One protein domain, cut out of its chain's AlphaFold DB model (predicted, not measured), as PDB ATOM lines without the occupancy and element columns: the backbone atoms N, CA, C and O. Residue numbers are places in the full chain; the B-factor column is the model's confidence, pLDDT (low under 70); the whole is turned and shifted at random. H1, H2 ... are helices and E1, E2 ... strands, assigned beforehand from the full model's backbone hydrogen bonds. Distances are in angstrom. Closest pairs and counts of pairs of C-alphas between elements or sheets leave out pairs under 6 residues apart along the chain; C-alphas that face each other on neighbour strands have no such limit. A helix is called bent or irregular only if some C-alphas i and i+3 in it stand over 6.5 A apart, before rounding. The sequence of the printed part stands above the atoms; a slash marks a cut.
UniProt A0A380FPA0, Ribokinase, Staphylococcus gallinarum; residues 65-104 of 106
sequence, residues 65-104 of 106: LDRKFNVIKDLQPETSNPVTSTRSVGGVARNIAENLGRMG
ATOM      1  N   LEU A  65     -36.700 -40.103 -36.750       95.94
ATOM      2  CA  LEU A  65     -38.060 -40.528 -36.977       95.94
ATOM      3  C   LEU A  65     -38.923 -40.105 -35.801       95.94
ATOM      4  O   LEU A  65     -38.806 -40.669 -34.716       95.94
ATOM      5  N   ASP A  66     -39.852 -39.196 -36.060       95.62
ATOM      6  CA  ASP A  66     -40.778 -38.732 -35.043       95.62
ATOM      7  C   ASP A  66     -42.145 -39.365 -35.283       95.62
ATOM      8  O   ASP A  66     -42.642 -39.445 -36.411       95.62
ATOM      9  N   ARG A  67     -42.773 -39.815 -34.200       97.00
ATOM     10  CA  ARG A  67     -44.164 -40.261 -34.199       97.00
ATOM     11  C   ARG A  67     -44.912 -39.468 -33.142       97.00
ATOM     12  O   ARG A  67     -44.518 -39.471 -31.981       97.00
ATOM     13  N   LYS A  68     -45.978 -38.790 -33.555       96.06
ATOM     14  CA  LYS A  68     -46.814 -37.969 -32.678       96.06
ATOM     15  C   LYS A  68     -48.222 -38.539 -32.662       96.06
ATOM     16  O   LYS A  68     -48.788 -38.804 -33.723       96.06
ATOM     17  N   PHE A  69     -48.771 -38.702 -31.466       96.06
ATOM     18  CA  PHE A  69     -50.145 -39.135 -31.253       96.06
ATOM     19  C   PHE A  69     -50.951 -37.954 -30.723       96.06
ATOM     20  O   PHE A  69     -50.612 -37.406 -29.678       96.06
ATOM     21  N   ASN A  70     -51.995 -37.561 -31.447       95.94
ATOM     22  CA  ASN A  70     -52.910 -36.505 -31.022       95.94
ATOM     23  C   ASN A  70     -54.229 -37.143 -30.597       95.94
ATOM     24  O   ASN A  70     -54.847 -37.866 -31.385       95.94
ATOM     25  N   VAL A  71     -54.650 -36.887 -29.361       95.88
ATOM     26  CA  VAL A  71     -55.933 -37.371 -28.844       95.88
ATOM     27  C   VAL A  71     -57.071 -36.648 -29.553       95.88
ATOM     28  O   VAL A  71     -56.994 -35.449 -29.805       95.88
ATOM     29  N   ILE A  72     -58.110 -37.395 -29.924       95.44
ATOM     30  CA  ILE A  72     -59.264 -36.853 -30.661       95.44
ATOM     31  C   ILE A  72     -60.207 -36.080 -29.720       95.44
ATOM     32  O   ILE A  72     -60.944 -35.200 -30.156       95.44
ATOM     33  N   LYS A  73     -60.192 -36.428 -28.432       93.12
ATOM     34  CA  LYS A  73     -61.009 -35.852 -27.358       93.12
ATOM     35  C   LYS A  73     -60.132 -35.555 -26.138       93.12
ATOM     36  O   LYS A  73     -58.923 -35.771 -26.186       93.12
ATOM     37  N   ASP A  74     -60.745 -35.092 -25.055       94.31
ATOM     38  CA  ASP A  74     -60.056 -34.920 -23.779       94.31
ATOM     39  C   ASP A  74     -59.387 -36.220 -23.332       94.31
ATOM     40  O   ASP A  74     -59.954 -37.311 -23.448       94.31
ATOM     41  N   LEU A  75     -58.162 -36.087 -22.825       95.00
ATOM     42  CA  LEU A  75     -57.384 -37.212 -22.335       95.00
ATOM     43  C   LEU A  75     -58.032 -37.764 -21.060       95.00
ATOM     44  O   LEU A  75     -58.102 -37.070 -20.047       95.00
ATOM     45  N   GLN A  76     -58.457 -39.023 -21.098       95.12
ATOM     46  CA  GLN A  76     -58.955 -39.748 -19.935       95.12
ATOM     47  C   GLN A  76     -57.848 -40.629 -19.340       95.12
ATOM     48  O   GLN A  76     -57.418 -41.585 -19.997       95.12
ATOM     49  N   PRO A  77     -57.370 -40.342 -18.115       94.50
ATOM     50  CA  PRO A  77     -56.373 -41.169 -17.443       94.50
ATOM     51  C   PRO A  77     -56.832 -42.623 -17.305       94.50
ATOM     52  O   PRO A  77     -58.027 -42.893 -17.228       94.50
ATOM     53  N   GLU A  78     -55.871 -43.551 -17.278       94.88
ATOM     54  CA  GLU A  78     -56.092 -44.981 -16.983       94.88
ATOM     55  C   GLU A  78     -57.015 -45.730 -17.965       94.88
ATOM     56  O   GLU A  78     -57.387 -46.879 -17.733       94.88
ATOM     57  N   THR A  79     -57.342 -45.122 -19.109       92.88
ATOM     58  CA  THR A  79     -58.181 -45.726 -20.150       92.88
ATOM     59  C   THR A  79     -57.531 -45.643 -21.532       92.88
ATOM     60  O   THR A  79     -56.552 -44.927 -21.765       92.88
ATOM     61  N   SER A  80     -58.081 -46.399 -22.485       91.88
ATOM     62  CA  SER A  80     -57.685 -46.296 -23.891       91.88
ATOM     63  C   SER A  80     -58.309 -45.059 -24.527       91.88
ATOM     64  O   SER A  80     -59.529 -44.937 -24.603       91.88
ATOM     65  N   ASN A  81     -57.459 -44.167 -25.030       95.69
ATOM     66  CA  ASN A  81     -57.878 -42.927 -25.667       95.69
ATOM     67  C   ASN A  81     -57.765 -43.051 -27.194       95.69
ATOM     68  O   ASN A  81     -56.682 -43.370 -27.694       95.69
ATOM     69  N   PRO A  82     -58.836 -42.784 -27.961       95.38
ATOM     70  CA  PRO A  82     -58.751 -42.699 -29.414       95.38
ATOM     71  C   PRO A  82     -57.795 -41.579 -29.848       95.38
ATOM     72  O   PRO A  82     -57.961 -40.417 -29.469       95.38
ATOM     73  N   VAL A  83     -56.802 -41.925 -30.670       97.06
ATOM     74  CA  VAL A  83     -55.770 -41.000 -31.161       97.06
ATOM     75  C   VAL A  83     -55.644 -41.060 -32.678       97.06
ATOM     76  O   VAL A  83     -55.866 -42.097 -33.302       97.06
ATOM     77  N   THR A  84     -55.204 -39.954 -33.271       97.19
ATOM     78  CA  THR A  84     -54.609 -39.943 -34.610       97.19
ATOM     79  C   THR A  84     -53.091 -40.028 -34.485       97.19
ATOM     80  O   THR A  84     -52.502 -39.446 -33.574       97.19
ATOM     81  N   SER A  85     -52.444 -40.769 -35.384       96.31
ATOM     82  CA  SER A  85     -50.986 -40.915 -35.413       96.31
ATOM     83  C   SER A  85     -50.427 -40.222 -36.644       96.31
ATOM     84  O   SER A  85     -50.885 -40.458 -37.760       96.31
ATOM     85  N   THR A  86     -49.416 -39.387 -36.441       97.25
ATOM     86  CA  THR A  86     -48.637 -38.775 -37.517       97.25
ATOM     87  C   THR A  86     -47.183 -39.192 -37.385       97.25
ATOM     88  O   THR A  86     -46.666 -39.395 -36.283       97.25
ATOM     89  N   ARG A  87     -46.518 -39.358 -38.526       96.88
ATOM     90  CA  ARG A  87     -45.119 -39.767 -38.599       96.88
ATOM     91  C   ARG A  87     -44.371 -38.784 -39.484       96.88
ATOM     92  O   ARG A  87     -44.804 -38.529 -40.604       96.88
ATOM     93  N   SER A  88     -43.253 -38.273 -38.993       95.44
ATOM     94  CA  SER A  88     -42.312 -37.475 -39.773       95.44
ATOM     95  C   SER A  88     -40.941 -38.124 -39.746       95.44
ATOM     96  O   SER A  88     -40.556 -38.811 -38.804       95.44
ATOM     97  N   VAL A  89     -40.219 -37.932 -40.832       96.00
ATOM     98  CA  VAL A  89     -38.895 -38.483 -41.080       96.00
ATOM     99  C   VAL A  89     -37.998 -37.310 -41.435       96.00
ATOM    100  O   VAL A  89     -38.402 -36.438 -42.203       96.00
ATOM    101  N   GLY A  90     -36.811 -37.259 -40.844       95.00
ATOM    102  CA  GLY A  90     -35.917 -36.119 -40.978       95.00
ATOM    103  C   GLY A  90     -34.449 -36.500 -40.862       95.00
ATOM    104  O   GLY A  90     -34.086 -37.676 -40.786       95.00
ATOM    105  N   GLY A  91     -33.609 -35.470 -40.860       97.31
ATOM    106  CA  GLY A  91     -32.159 -35.592 -40.839       97.31
ATOM    107  C   GLY A  91     -31.534 -35.317 -42.205       97.31
ATOM    108  O   GLY A  91     -32.021 -35.773 -43.241       97.31
ATOM    109  N   VAL A  92     -30.447 -34.540 -42.203       96.88
ATOM    110  CA  VAL A  92     -29.776 -34.085 -43.432       96.88
ATOM    111  C   VAL A  92     -29.252 -35.273 -44.236       96.88
ATOM    112  O   VAL A  92     -29.556 -35.383 -45.420       96.88
ATOM    113  N   ALA A  93     -28.529 -36.190 -43.587       97.12
ATOM    114  CA  ALA A  93     -27.957 -37.358 -44.256       97.12
ATOM    115  C   ALA A  93     -29.049 -38.261 -44.842       97.12
ATOM    116  O   ALA A  93     -28.950 -38.696 -45.985       97.12
ATOM    117  N   ARG A  94     -30.136 -38.467 -44.093       96.19
ATOM    118  CA  ARG A  94     -31.302 -39.226 -44.548       96.19
ATOM    119  C   ARG A  94     -31.989 -38.576 -45.752       96.19
ATOM    120  O   ARG A  94     -32.368 -39.291 -46.670       96.19
ATOM    121  N   ASN A  95     -32.161 -37.253 -45.762       95.88
ATOM    122  CA  ASN A  95     -32.795 -36.551 -46.886       95.88
ATOM    123  C   ASN A  95     -31.939 -36.615 -48.154       95.88
ATOM    124  O   ASN A  95     -32.475 -36.792 -49.245       95.88
ATOM    125  N   ILE A  96     -30.616 -36.494 -48.011       96.25
ATOM    126  CA  ILE A  96     -29.680 -36.670 -49.125       96.25
ATOM    127  C   ILE A  96     -29.774 -38.106 -49.657       96.25
ATOM    128  O   ILE A  96     -30.022 -38.280 -50.845       96.25
ATOM    129  N   ALA A  97     -29.673 -39.115 -48.785       95.38
ATOM    130  CA  ALA A  97     -29.765 -40.524 -49.170       95.38
ATOM    131  C   ALA A  97     -31.096 -40.868 -49.863       95.38
ATOM    132  O   ALA A  97     -31.106 -41.550 -50.883       95.38
ATOM    133  N   GLU A  98     -32.223 -40.366 -49.344       95.19
ATOM    134  CA  GLU A  98     -33.541 -40.575 -49.955       95.19
ATOM    135  C   GLU A  98     -33.607 -39.984 -51.368       95.19
ATOM    136  O   GLU A  98     -34.122 -40.628 -52.280       95.19
ATOM    137  N   ASN A  99     -33.095 -38.767 -51.560       96.12
ATOM    138  CA  ASN A  99     -33.112 -38.121 -52.870       96.12
ATOM    139  C   ASN A  99     -32.186 -38.815 -53.870       96.12
ATOM    140  O   ASN A  99     -32.593 -39.001 -55.012       96.12
ATOM    141  N   LEU A 100     -30.996 -39.244 -53.446       94.50
ATOM    142  CA  LEU A 100     -30.086 -40.029 -54.286       94.50
ATOM    143  C   LEU A 100     -30.751 -41.329 -54.755       94.50
ATOM    144  O   LEU A 100     -30.843 -41.564 -55.959       94.50
ATOM    145  N   GLY A 101     -31.363 -42.085 -53.838       92.50
ATOM    146  CA  GLY A 101     -32.098 -43.300 -54.197       92.50
ATOM    147  C   GLY A 101     -33.279 -43.035 -55.141       92.50
ATOM    148  O   GLY A 101     -33.514 -43.802 -56.071       92.50
ATOM    149  N   ARG A 102     -34.002 -41.916 -54.970       94.44
ATOM    150  CA  ARG A 102     -35.072 -41.493 -55.901       94.44
ATOM    151  C   ARG A 102     -34.546 -41.114 -57.286       94.44
ATOM    152  O   ARG A 102     -35.295 -41.219 -58.253       94.44
ATOM    153  N   MET A 103     -33.299 -40.657 -57.376       94.44
ATOM    154  CA  MET A 103     -32.618 -40.338 -58.632       94.44
ATOM    155  C   MET A 103     -31.997 -41.572 -59.306       94.44
ATOM    156  O   MET A 103     -31.537 -41.453 -60.435       94.44
ATOM    157  N   GLY A 104     -32.031 -42.741 -58.657       89.88
ATOM    158  CA  GLY A 104     -31.409 -43.969 -59.161       89.88
ATOM    159  C   GLY A 104     -29.917 -44.085 -58.841       89.88
ATOM    160  O   GLY A 104     -29.247 -44.930 -59.417       89.88
TER     161      GLY A 104
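What this domain is: This is residues 65 to 104 of the 106 residues of the protein "Ribokinase" of Staphylococcus gallinarum (UniProt A0A380FPA0). A long, narrow two-stranded hairpin, E1 and E2, has a wide loop, residues 72 to 82, at its closed end and a single helix, H1, at its other end. H1 is turned across the direction of the hairpin, and residues 92 to 104, of which 92 to 103 belong to H1, stand free and stick out beyond the strands. The printed part has 40 residues, with two named strands and one named helix in the order E1, E2, H1; the sheet's order is E1 - E2, antiparallel, and the class is mixed, helices and strands. The whole is extended, with a radius of gyration of the C-alphas of 16.5 A, and its outline is a rod spanning 47 by 14 by 12 A.

How they stand to each other: E1, residues 65 to 71, and E2, residues 83 to 90, are antiparallel neighbours and form a hairpin, with an angle of 160 degrees between their N-to-C directions. C-alphas that face each other include those of Leu 65 and Val 89, 4.7 A apart, and those of Val 71 and Val 83, 4.3 A apart. Across the pair, N 66 and O 88 are within hydrogen-bond range at 2.9 A, and N 84 and O 70 at 2.8 A. H1, residues 92 to 103, follows E2 after a tight link of one residue, Gly 91. H1 and E1 are apart, with no C-alpha of the one within 8 A of the other. Within H1, every O i to N i+4 pair is within hydrogen-bond range, and the helix is not bent.

Where its parts are: E1 begins at C-alpha 65, at (-38.060, -40.528, -36.977), and measures 19.9 A from first to last C-alpha. E2, residues 83 to 90, is the longest strand by residues, with 8, and measures 22.7 A; it begins at C-alpha 83, at (-55.770, -41.000, -31.161). H1, residues 92 to 103, measures 16.7 A and ends at C-alpha 103, at (-32.618, -40.338, -58.632).

The domain as a whole: The two C-alphas farthest apart in the domain are those of Glu 78, in the link between the strands, and Gly 104, the last printed residue, at 48.9 A. The first and last printed C-alphas, those of Leu 65 and Gly 104, are 23.4 A apart. The link from E1 to E2 is long, with 11 residues. The printed part has no cut. The mean pLDDT of the printed part is 95.3, and no printed residue is under 70.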